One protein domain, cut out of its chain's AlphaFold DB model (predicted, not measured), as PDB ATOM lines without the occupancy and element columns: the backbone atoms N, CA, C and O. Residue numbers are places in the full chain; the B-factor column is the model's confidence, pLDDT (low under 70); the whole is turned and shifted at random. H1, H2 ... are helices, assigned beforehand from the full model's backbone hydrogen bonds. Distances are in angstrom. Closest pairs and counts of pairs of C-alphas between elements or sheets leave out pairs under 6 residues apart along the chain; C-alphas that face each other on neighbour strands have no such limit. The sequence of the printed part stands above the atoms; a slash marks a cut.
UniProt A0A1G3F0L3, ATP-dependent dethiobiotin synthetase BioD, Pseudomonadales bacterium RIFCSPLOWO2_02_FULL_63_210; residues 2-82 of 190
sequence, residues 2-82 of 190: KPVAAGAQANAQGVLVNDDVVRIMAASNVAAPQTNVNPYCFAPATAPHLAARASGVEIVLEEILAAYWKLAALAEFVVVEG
ATOM      1  N   LYS A   2      48.539  -8.168 -41.877       97.69
ATOM      2  CA  LYS A   2      49.673  -8.589 -42.709       97.69
ATOM      3  C   LYS A   2      50.388  -7.321 -43.168       97.69
ATOM      4  O   LYS A   2      49.963  -6.726 -44.153       97.69
ATOM      5  N   PRO A   3      51.417  -6.846 -42.446       97.56
ATOM      6  CA  PRO A   3      51.985  -5.518 -42.661       97.56
ATOM      7  C   PRO A   3      52.512  -5.292 -44.075       97.56
ATOM      8  O   PRO A   3      52.392  -4.202 -44.632       97.56
ATOM      9  N   VAL A   4      53.087  -6.348 -44.648       97.75
ATOM     10  CA  VAL A   4      53.682  -6.338 -45.974       97.75
ATOM     11  C   VAL A   4      53.200  -7.562 -46.738       97.75
ATOM     12  O   VAL A   4      53.320  -8.692 -46.263       97.75
ATOM     13  N   ALA A   5      52.670  -7.334 -47.933       97.12
ATOM     14  CA  ALA A   5      52.246  -8.367 -48.860       97.12
ATOM     15  C   ALA A   5      52.963  -8.181 -50.202       97.12
ATOM     16  O   ALA A   5      53.089  -7.067 -50.705       97.12
ATOM     17  N   ALA A   6      53.433  -9.285 -50.775       94.50
ATOM     18  CA  ALA A   6      54.076  -9.351 -52.082       94.50
ATOM     19  C   ALA A   6      53.338 -10.382 -52.949       94.50
ATOM     20  O   ALA A   6      52.665 -11.265 -52.414       94.50
ATOM     21  N   GLY A   7      53.446 -10.280 -54.275       94.50
ATOM     22  CA  GLY A   7      52.709 -11.156 -55.193       94.50
ATOM     23  C   GLY A   7      51.226 -10.803 -55.345       94.50
ATOM     24  O   GLY A   7      50.417 -11.685 -55.619       94.50
ATOM     25  N   ALA A   8      50.846  -9.544 -55.122       95.50
ATOM     26  CA  ALA A   8      49.475  -9.080 -55.320       95.50
ATOM     27  C   ALA A   8      49.110  -8.959 -56.810       95.50
ATOM     28  O   ALA A   8      49.959  -8.670 -57.654       95.50
ATOM     29  N   GLN A   9      47.829  -9.121 -57.132       94.81
ATOM     30  CA  GLN A   9      47.306  -8.977 -58.490       94.81
ATOM     31  C   GLN A   9      46.362  -7.783 -58.579       94.81
ATOM     32  O   GLN A   9      45.585  -7.527 -57.662       94.81
ATOM     33  N   ALA A  10      46.420  -7.043 -59.684       93.81
ATOM     34  CA  ALA A  10      45.467  -5.973 -59.933       93.81
ATOM     35  C   ALA A  10      44.092  -6.565 -60.279       93.81
ATOM     36  O   ALA A  10      43.984  -7.419 -61.159       93.81
ATOM     37  N   ASN A  11      43.043  -6.098 -59.608       91.88
ATOM     38  CA  ASN A  11      41.670  -6.399 -59.998       91.88
ATOM     39  C   ASN A  11      41.255  -5.602 -61.254       91.88
ATOM     40  O   ASN A  11      42.028  -4.812 -61.800       91.88
ATOM     41  N   ALA A  12      40.006  -5.769 -61.698       90.12
ATOM     42  CA  ALA A  12      39.468  -5.074 -62.873       90.12
ATOM     43  C   ALA A  12      39.497  -3.532 -62.765       90.12
ATOM     44  O   ALA A  12      39.409  -2.846 -63.779       90.12
ATOM     45  N   GLN A  13      39.626  -2.986 -61.553       88.94
ATOM     46  CA  GLN A  13      39.719  -1.555 -61.263       88.94
ATOM     47  C   GLN A  13      41.171  -1.075 -61.085       88.94
ATOM     48  O   GLN A  13      41.392   0.086 -60.748       88.94
ATOM     49  N   GLY A  14      42.165  -1.944 -61.293       88.44
ATOM     50  CA  GLY A  14      43.585  -1.618 -61.151       88.44
ATOM     51  C   GLY A  14      44.097  -1.600 -59.706       88.44
ATOM     52  O   GLY A  14      45.240  -1.214 -59.473       88.44
ATOM     53  N   VAL A  15      43.286  -2.016 -58.730       89.81
ATOM     54  CA  VAL A  15      43.677  -2.063 -57.313       89.81
ATOM     55  C   VAL A  15      44.365  -3.389 -57.019       89.81
ATOM     56  O   VAL A  15      43.850  -4.446 -57.381       89.81
ATOM     57  N   LEU A  16      45.519  -3.342 -56.348       93.25
ATOM     58  CA  LEU A  16      46.236  -4.545 -55.931       93.25
ATOM     59  C   LEU A  16      45.476  -5.288 -54.828       93.25
ATOM     60  O   LEU A  16      45.147  -4.726 -53.783       93.25
ATOM     61  N   VAL A  17      45.253  -6.576 -55.060       93.69
ATOM     62  CA  VAL A  17      44.607  -7.514 -54.148       93.69
ATOM     63  C   VAL A  17      45.579  -8.650 -53.856       93.69
ATOM     64  O   VAL A  17      46.183  -9.219 -54.764       93.69
ATOM     65  N   ASN A  18      45.745  -8.968 -52.575       96.06
ATOM     66  CA  ASN A  18      46.532 -10.104 -52.122       96.06
ATOM     67  C   ASN A  18      45.629 -11.072 -51.350       96.06
ATOM     68  O   ASN A  18      44.925 -10.662 -50.427       96.06
ATOM     69  N   ASP A  19      45.674 -12.350 -51.718       94.75
ATOM     70  CA  ASP A  19      44.770 -13.364 -51.173       94.75
ATOM     71  C   ASP A  19      44.932 -13.574 -49.662       94.75
ATOM     72  O   ASP A  19      43.941 -13.820 -48.975       94.75
ATOM     73  N   ASP A  20      46.149 -13.448 -49.116       94.56
ATOM     74  CA  ASP A  20      46.367 -13.568 -47.668       94.56
ATOM     75  C   ASP A  20      45.706 -12.411 -46.920       94.56
ATOM     76  O   ASP A  20      45.068 -12.617 -45.890       94.56
ATOM     77  N   VAL A  21      45.805 -11.191 -47.460       96.31
ATOM     78  CA  VAL A  21      45.156 -10.007 -46.878       96.31
ATOM     79  C   VAL A  21      43.639 -10.185 -46.880       96.31
ATOM     80  O   VAL A  21      42.997  -9.939 -45.860       96.31
ATOM     81  N   VAL A  22      43.072 -10.679 -47.986       95.62
ATOM     82  CA  VAL A  22      41.635 -10.977 -48.088       95.62
ATOM     83  C   VAL A  22      41.222 -12.039 -47.067       95.62
ATOM     84  O   VAL A  22      40.239 -11.841 -46.352       95.62
ATOM     85  N   ARG A  23      41.984 -13.136 -46.938       95.19
ATOM     86  CA  ARG A  23      41.718 -14.195 -45.949       95.19
ATOM     87  C   ARG A  23      41.790 -13.683 -44.511       95.19
ATOM     88  O   ARG A  23      40.902 -13.995 -43.722       95.19
ATOM     89  N   ILE A  24      42.793 -12.869 -44.176       95.62
ATOM     90  CA  ILE A  24      42.920 -12.248 -42.848       95.62
ATOM     91  C   ILE A  24      41.718 -11.358 -42.550       95.62
ATOM     92  O   ILE A  24      41.166 -11.435 -41.453       95.62
ATOM     93  N   MET A  25      41.305 -10.515 -43.497       95.69
ATOM     94  CA  MET A  25      40.156  -9.631 -43.297       95.69
ATOM     95  C   MET A  25      38.858 -10.425 -43.131       95.69
ATOM     96  O   MET A  25      38.072 -10.098 -42.250       95.69
ATOM     97  N   ALA A  26      38.659 -11.491 -43.911       94.69
ATOM     98  CA  ALA A  26      37.489 -12.359 -43.797       94.69
ATOM     99  C   ALA A  26      37.445 -13.155 -42.478       94.69
ATOM    100  O   ALA A  26      36.364 -13.411 -41.956       94.69
ATOM    101  N   ALA A  27      38.605 -13.539 -41.934       94.00
ATOM    102  CA  ALA A  27      38.709 -14.228 -40.647       94.00
ATOM    103  C   ALA A  27      38.623 -13.280 -39.434       94.00
ATOM    104  O   ALA A  27      38.446 -13.738 -38.307       94.00
ATOM    105  N   SER A  28      38.770 -11.968 -39.643       95.00
ATOM    106  CA  SER A  28      38.737 -10.971 -38.573       95.00
ATOM    107  C   SER A  28      37.297 -10.666 -38.155       95.00
ATOM    108  O   SER A  28      36.435 -10.414 -38.990       95.00
ATOM    109  N   ASN A  29      37.043 -10.616 -36.848       94.44
ATOM    110  CA  ASN A  29      35.754 -10.193 -36.286       94.44
ATOM    111  C   ASN A  29      35.652  -8.668 -36.070       94.44
ATOM    112  O   ASN A  29      34.578  -8.167 -35.744       94.44
ATOM    113  N   VAL A  30      36.754  -7.935 -36.249       94.88
ATOM    114  CA  VAL A  30      36.820  -6.471 -36.159       94.88
ATOM    115  C   VAL A  30      36.955  -5.883 -37.558       94.88
ATOM    116  O   VAL A  30      37.897  -6.189 -38.290       94.88
ATOM    117  N   ALA A  31      36.026  -4.999 -37.922       93.75
ATOM    118  CA  ALA A  31      36.101  -4.251 -39.168       93.75
ATOM    119  C   ALA A  31      37.151  -3.135 -39.049       93.75
ATOM    120  O   ALA A  31      37.026  -2.233 -38.220       93.75
ATOM    121  N   ALA A  32      38.171  -3.176 -39.904       94.88
ATOM    122  CA  ALA A  32      39.219  -2.166 -39.962       94.88
ATOM    123  C   ALA A  32      39.529  -1.775 -41.416       94.88
ATOM    124  O   ALA A  32      39.385  -2.605 -42.320       94.88
ATOM    125  N   PRO A  33      39.991  -0.536 -41.667       95.25
ATOM    126  CA  PRO A  33      40.478  -0.145 -42.984       95.25
ATOM    127  C   PRO A  33      41.588  -1.082 -43.471       95.25
ATOM    128  O   PRO A  33      42.532  -1.361 -42.729       95.25
ATOM    129  N   GLN A  34      41.517  -1.517 -44.733       94.31
ATOM    130  CA  GLN A  34      42.538  -2.391 -45.326       94.31
ATOM    131  C   GLN A  34      43.941  -1.775 -45.236       94.31
ATOM    132  O   GLN A  34      44.904  -2.496 -45.017       94.31
ATOM    133  N   THR A  35      44.056  -0.449 -45.319       95.12
ATOM    134  CA  THR A  35      45.321   0.288 -45.164       95.12
ATOM    135  C   THR A  35      45.959   0.127 -43.785       95.12
ATOM    136  O   THR A  35      47.175   0.229 -43.672       95.12
ATOM    137  N   ASN A  36      45.178  -0.169 -42.740       97.25
ATOM    138  CA  ASN A  36      45.723  -0.531 -41.431       97.25
ATOM    139  C   ASN A  36      46.084  -2.026 -41.372       97.25
ATOM    140  O   ASN A  36      47.067  -2.403 -40.742       97.25
ATOM    141  N   VAL A  37      45.302  -2.893 -42.027       97.62
ATOM    142  CA  VAL A  37      45.547  -4.348 -42.061       97.62
ATOM    143  C   VAL A  37      46.785  -4.697 -42.887       97.62
ATOM    144  O   VAL A  37      47.535  -5.593 -42.497       97.62
ATOM    145  N   ASN A  38      46.989  -3.999 -44.002       97.88
ATOM    146  CA  ASN A  38      48.071  -4.183 -44.956       97.88
ATOM    147  C   ASN A  38      48.547  -2.821 -45.511       97.88
ATOM    148  O   ASN A  38      48.118  -2.411 -46.590       97.88
ATOM    149  N   PRO A  39      49.428  -2.117 -44.776       97.50
ATOM    150  CA  PRO A  39      50.008  -0.841 -45.205       97.50
ATOM    151  C   PRO A  39      50.806  -0.928 -46.511       97.50
ATOM    152  O   PRO A  39      50.773   0.006 -47.310       97.50
ATOM    153  N   TYR A  40      51.502  -2.047 -46.746       97.81
ATOM    154  CA  TYR A  40      52.333  -2.243 -47.931       97.81
ATOM    155  C   TYR A  40      51.888  -3.462 -48.742       97.81
ATOM    156  O   TYR A  40      51.938  -4.598 -48.263       97.81
ATOM    157  N   CYS A  41      51.501  -3.231 -49.996       97.19
ATOM    158  CA  CYS A  41      51.066  -4.263 -50.934       97.19
ATOM    159  C   CYS A  41      51.790  -4.092 -52.271       97.19
ATOM    160  O   CYS A  41      51.674  -3.046 -52.910       97.19
ATOM    161  N   PHE A  42      52.526  -5.115 -52.699       97.19
ATOM    162  CA  PHE A  42      53.350  -5.072 -53.903       97.19
ATOM    163  C   PHE A  42      52.975  -6.188 -54.880       97.19
ATOM    164  O   PHE A  42      52.719  -7.327 -54.482       97.19
ATOM    165  N   ALA A  43      52.996  -5.877 -56.177       96.06
ATOM    166  CA  ALA A  43      52.730  -6.856 -57.229       96.06
ATOM    167  C   ALA A  43      53.846  -7.911 -57.402       96.06
ATOM    168  O   ALA A  43      53.524  -9.091 -57.544       96.06
ATOM    169  N   PRO A  44      55.153  -7.567 -57.364       94.44
ATOM    170  CA  PRO A  44      56.212  -8.561 -57.524       94.44
ATOM    171  C   PRO A  44      56.202  -9.603 -56.399       94.44
ATOM    172  O   PRO A  44      56.225  -9.250 -55.223       94.44
ATOM    173  N   ALA A  45      56.218 -10.888 -56.756       92.75
ATOM    174  CA  ALA A  45      56.337 -12.003 -55.814       92.75
ATOM    175  C   ALA A  45      57.811 -12.250 -55.437       92.75
ATOM    176  O   ALA A  45      58.408 -13.265 -55.798       92.75
ATOM    177  N   THR A  46      58.431 -11.282 -54.764       94.56
ATOM    178  CA  THR A  46      59.846 -11.324 -54.352       94.56
ATOM    179  C   THR A  46      60.006 -10.906 -52.889       94.56
ATOM    180  O   THR A  46      59.024 -10.634 -52.198       94.56
ATOM    181  N   ALA A  47      61.246 -10.886 -52.387       94.81
ATOM    182  CA  ALA A  47      61.514 -10.389 -51.041       94.81
ATOM    183  C   ALA A  47      60.987  -8.942 -50.874       94.81
ATOM    184  O   ALA A  47      61.163  -8.138 -51.793       94.81
ATOM    185  N   PRO A  48      60.407  -8.583 -49.712       96.00
ATOM    186  CA  PRO A  48      59.789  -7.284 -49.436       96.00
ATOM    187  C   PRO A  48      60.569  -6.071 -49.943       96.00
ATOM    188  O   PRO A  48      60.048  -5.307 -50.750       96.00
ATOM    189  N   HIS A  49      61.837  -5.931 -49.545       96.62
ATOM    190  CA  HIS A  49      62.676  -4.806 -49.965       96.62
ATOM    191  C   HIS A  49      62.891  -4.736 -51.491       96.62
ATOM    192  O   HIS A  49      63.013  -3.647 -52.051       96.62
ATOM    193  N   LEU A  50      62.924  -5.878 -52.191       96.94
ATOM    194  CA  LEU A  50      63.054  -5.921 -53.651       96.94
ATOM    195  C   LEU A  50      61.746  -5.525 -54.334       96.94
ATOM    196  O   LEU A  50      61.784  -4.779 -55.312       96.94
ATOM    197  N   ALA A  51      60.613  -6.011 -53.822       96.94
ATOM    198  CA  ALA A  51      59.294  -5.669 -54.338       96.94
ATOM    199  C   ALA A  51      59.010  -4.169 -54.160       96.94
ATOM    200  O   ALA A  51      58.631  -3.502 -55.120       96.94
ATOM    201  N   ALA A  52      59.311  -3.627 -52.978       97.06
ATOM    202  CA  ALA A  52      59.187  -2.205 -52.678       97.06
ATOM    203  C   ALA A  52      60.059  -1.351 -53.611       97.06
ATOM    204  O   ALA A  52      59.555  -0.448 -54.281       97.06
ATOM    205  N   ARG A  53      61.343  -1.713 -53.766       97.06
ATOM    206  CA  ARG A  53      62.267  -1.021 -54.677       97.06
ATOM    207  C   ARG A  53      61.791  -1.049 -56.129       97.06
ATOM    208  O   ARG A  53      61.895  -0.037 -56.813       97.06
ATOM    209  N   ALA A  54      61.267  -2.179 -56.604       96.38
ATOM    210  CA  ALA A  54      60.714  -2.291 -57.955       96.38
ATOM    211  C   ALA A  54      59.479  -1.396 -58.165       96.38
ATOM    212  O   ALA A  54      59.221  -0.963 -59.285       96.38
ATOM    213  N   SER A  55      58.745  -1.091 -57.094       95.25
ATOM    214  CA  SER A  55      57.617  -0.157 -57.087       95.25
ATOM    215  C   SER A  55      58.008   1.291 -56.759       95.25
ATOM    216  O   SER A  55      57.125   2.139 -56.686       95.25
ATOM    217  N   GLY A  56      59.298   1.595 -56.561       96.81
ATOM    218  CA  GLY A  56      59.759   2.935 -56.174       96.81
ATOM    219  C   GLY A  56      59.315   3.362 -54.769       96.81
ATOM    220  O   GLY A  56      59.255   4.555 -54.486       96.81
ATOM    221  N   VAL A  57      58.983   2.399 -53.906       97.19
ATOM    222  CA  VAL A  57      58.515   2.609 -52.531       97.19
ATOM    223  C   VAL A  57      59.586   2.123 -51.557       97.19
ATOM    224  O   VAL A  57      60.244   1.111 -51.792       97.19
ATOM    225  N   GLU A  58      59.739   2.819 -50.436       97.06
ATOM    226  CA  GLU A  58      60.522   2.353 -49.293       97.06
ATOM    227  C   GLU A  58      59.576   1.898 -48.175       97.06
ATOM    228  O   GLU A  58      58.584   2.567 -47.877       97.06
ATOM    229  N   ILE A  59      59.858   0.735 -47.578       98.38
ATOM    230  CA  ILE A  59      59.102   0.241 -46.421       98.38
ATOM    231  C   ILE A  59      59.630   0.944 -45.172       98.38
ATOM    232  O   ILE A  59      60.792   0.768 -44.801       98.38
ATOM    233  N   VAL A  60      58.753   1.698 -44.518       98.19
ATOM    234  CA  VAL A  60      59.036   2.453 -43.295       98.19
ATOM    235  C   VAL A  60      58.370   1.735 -42.124       98.19
ATOM    236  O   VAL A  60      57.156   1.504 -42.136       98.19
ATOM    237  N   LEU A  61      59.154   1.334 -41.120       97.69
ATOM    238  CA  LEU A  61      58.636   0.560 -39.989       97.69
ATOM    239  C   LEU A  61      57.648   1.376 -39.150       97.69
ATOM    240  O   LEU A  61      56.656   0.827 -38.678       97.69
ATOM    241  N   GLU A  62      57.859   2.681 -39.013       97.94
ATOM    242  CA  GLU A  62      56.987   3.584 -38.261       97.94
ATOM    243  C   GLU A  62      55.555   3.610 -38.812       97.94
ATOM    244  O   GLU A  62      54.602   3.630 -38.034       97.94
ATOM    245  N   GLU A  63      55.381   3.525 -40.135       98.25
ATOM    246  CA  GLU A  63      54.059   3.446 -40.774       98.25
ATOM    247  C   GLU A  63      53.349   2.129 -40.428       98.25
ATOM    248  O   GLU A  63      52.149   2.104 -40.138       98.25
ATOM    249  N   ILE A  64      54.104   1.027 -40.380       98.44
ATOM    250  CA  ILE A  64      53.593  -0.275 -39.940       98.44
ATOM    251  C   ILE A  64      53.188  -0.220 -38.464       98.44
ATOM    252  O   ILE A  64      52.106  -0.689 -38.106       98.44
ATOM    253  N   LEU A  65      54.025   0.362 -37.603       98.50
ATOM    254  CA  LEU A  65      53.739   0.500 -36.175       98.50
ATOM    255  C   LEU A  65      52.502   1.378 -35.942       98.50
ATOM    256  O   LEU A  65      51.633   1.020 -35.147       98.50
ATOM    257  N   ALA A  66      52.365   2.489 -36.668       98.50
ATOM    258  CA  ALA A  66      51.189   3.351 -36.594       98.50
ATOM    259  C   ALA A  66      49.908   2.620 -37.029       98.50
ATOM    260  O   ALA A  66      48.861   2.768 -36.394       98.50
ATOM    261  N   ALA A  67      49.978   1.810 -38.088       98.50
ATOM    262  CA  ALA A  67      48.873   0.961 -38.522       98.50
ATOM    263  C   ALA A  67      48.505  -0.098 -37.470       98.50
ATOM    264  O   ALA A  67      47.323  -0.270 -37.167       98.50
ATOM    265  N   TYR A  68      49.503  -0.747 -36.860       98.50
ATOM    266  CA  TYR A  68      49.295  -1.694 -35.767       98.50
ATOM    267  C   TYR A  68      48.570  -1.044 -34.583       98.50
ATOM    268  O   TYR A  68      47.558  -1.576 -34.134       98.50
ATOM    269  N   TRP A  69      49.009   0.129 -34.116       98.06
ATOM    270  CA  TRP A  69      48.380   0.790 -32.965       98.06
ATOM    271  C   TRP A  69      46.935   1.217 -33.233       98.06
ATOM    272  O   TRP A  69      46.095   1.140 -32.338       98.06
ATOM    273  N   LYS A  70      46.606   1.587 -34.477       98.25
ATOM    274  CA  LYS A  70      45.212   1.817 -34.884       98.25
ATOM    275  C   LYS A  70      44.374   0.540 -34.791       98.25
ATOM    276  O   LYS A  70      43.217   0.625 -34.407       98.25
ATOM    277  N   LEU A  71      44.931  -0.624 -35.135       98.12
ATOM    278  CA  LEU A  71      44.238  -1.910 -34.985       98.12
ATOM    279  C   LEU A  71      44.114  -2.324 -33.516       98.12
ATOM    280  O   LEU A  71      43.047  -2.762 -33.104       98.12
ATOM    281  N   ALA A  72      45.174  -2.150 -32.725       97.44
ATOM    282  CA  ALA A  72      45.190  -2.479 -31.301       97.44
ATOM    283  C   ALA A  72      44.187  -1.636 -30.493       97.44
ATOM    284  O   ALA A  72      43.665  -2.094 -29.487       97.44
ATOM    285  N   ALA A  73      43.859  -0.426 -30.955       97.56
ATOM    286  CA  ALA A  73      42.794   0.385 -30.367       97.56
ATOM    287  C   ALA A  73      41.372  -0.132 -30.676       97.56
ATOM    288  O   ALA A  73      40.415   0.303 -30.038       97.56
ATOM    289  N   LEU A  74      41.215  -1.020 -31.666       97.25
ATOM    290  CA  LEU A  74      39.924  -1.538 -32.134       97.25
ATOM    291  C   LEU A  74      39.666  -2.995 -31.724       97.25
ATOM    292  O   LEU A  74      38.534  -3.461 -31.845       97.25
ATOM    293  N   ALA A  75      40.693  -3.724 -31.289       96.38
ATOM    294  CA  ALA A  75      40.628  -5.153 -31.014       96.38
ATOM    295  C   ALA A  75      41.368  -5.498 -29.720       96.38
ATOM    296  O   ALA A  75      42.422  -4.937 -29.440       96.38
ATOM    297  N   GLU A  76      40.853  -6.475 -28.973       94.12
ATOM    298  CA  GLU A  76      41.526  -7.004 -27.777       94.12
ATOM    299  C   GLU A  76      42.834  -7.726 -28.136       94.12
ATOM    300  O   GLU A  76      43.838  -7.602 -27.438       94.12
ATOM    301  N   PHE A  77      42.846  -8.415 -29.281       93.62
ATOM    302  CA  PHE A  77      44.015  -9.103 -29.814       93.62
ATOM    303  C   PHE A  77      44.242  -8.745 -31.280       93.62
ATOM    304  O   PHE A  77      43.314  -8.718 -32.090       93.62
ATOM    305  N   VAL A  78      45.510  -8.541 -31.645       96.69
ATOM    306  CA  VAL A  78      45.940  -8.354 -33.034       96.69
ATOM    307  C   VAL A  78      46.995  -9.398 -33.366       96.69
ATOM    308  O   VAL A  78      48.112  -9.352 -32.858       96.69
ATOM    309  N   VAL A  79      46.658 -10.318 -34.271       96.31
ATOM    310  CA  VAL A  79      47.634 -11.248 -34.855       96.31
ATOM    311  C   VAL A  79      48.365 -10.545 -35.996       96.31
ATOM    312  O   VAL A  79      47.727 -10.003 -36.906       96.31
ATOM    313  N   VAL A  80      49.696 -10.545 -35.954       97.69
ATOM    314  CA  VAL A  80      50.553  -9.970 -36.998       97.69
ATOM    315  C   VAL A  80      51.233 -11.101 -37.760       97.69
ATOM    316  O   VAL A  80      52.083 -11.803 -37.220       97.69
ATOM    317  N   GLU A  81      50.857 -11.279 -39.021       97.19
ATOM    318  CA  GLU A  81      51.499 -12.228 -39.923       97.19
ATOM    319  C   GLU A  81      52.736 -11.582 -40.554       97.19
ATOM    320  O   GLU A  81      52.646 -10.521 -41.176       97.19
ATOM    321  N   GLY A  82      53.896 -12.219 -40.389       93.31
ATOM    322  CA  GLY A  82      55.129 -11.812 -41.057       93.31
ATOM    323  C   GLY A  82      55.106 -12.077 -42.567       93.31
ATOM    324  O   GLY A  82      54.135 -12.570 -43.135       93.31
TER     325      GLY A  82
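What this domain is: This is residues 2 to 82 of the 190 residues of the protein "ATP-dependent dethiobiotin synthetase BioD" of Pseudomonadales bacterium RIFCSPLOWO2_02_FULL_63_210 (UniProt A0A1G3F0L3). The domain has little regular structure: H1, H3 and H4 stand round a core of looping chain, where residues 4 to 5 pair in parallel with residues 40 to 41. H1 lies to one side and H4 to the other, short H2 packs on H4, and H3 is at one end. The printed part has 81 residues, four named helices in the order H1 to H4 and no named strand; the class is all helix, with 32 residues in named elements. It is compact, with a radius of gyration of the C-alphas of 12.6 A, and spans 36 by 29 by 19 A.

Where its parts are: Residues 9 to 10 pair antiparallel with residues 16 to 17. H1, residues 19 to 27, begins at C-alpha 19 (44.770, -13.364, -51.173) and measures 12.2 A. H2 is residues 34 to 37, 4.9 A; H3 is 48 to 54, 9.9 A. H4, residues 61 to 72, measures 16.3 A and ends at C-alpha 72 (45.190, -2.479, -31.301).

How they stand to each other: H2 touches residues 67 to 71 of H4, closest at the C-alphas of Asn 36 and Ala 67, 4.5 A. H1 and H2 only just touch, with 3 pairs of C-alphas within 8 A, closest Val 21 and Val 37, 7.4 A. H3 touches no helix; H1 and H4 are apart. Every O i to N i+4 pair is within hydrogen-bond range in H1, H3 and H4; H2 is too short for one.

The domain as a whole: The two farthest C-alphas, Ala 54 and Glu 76, are 36.1 A apart. The printed part has no cut, the three links are short, and no printed residue is under 70.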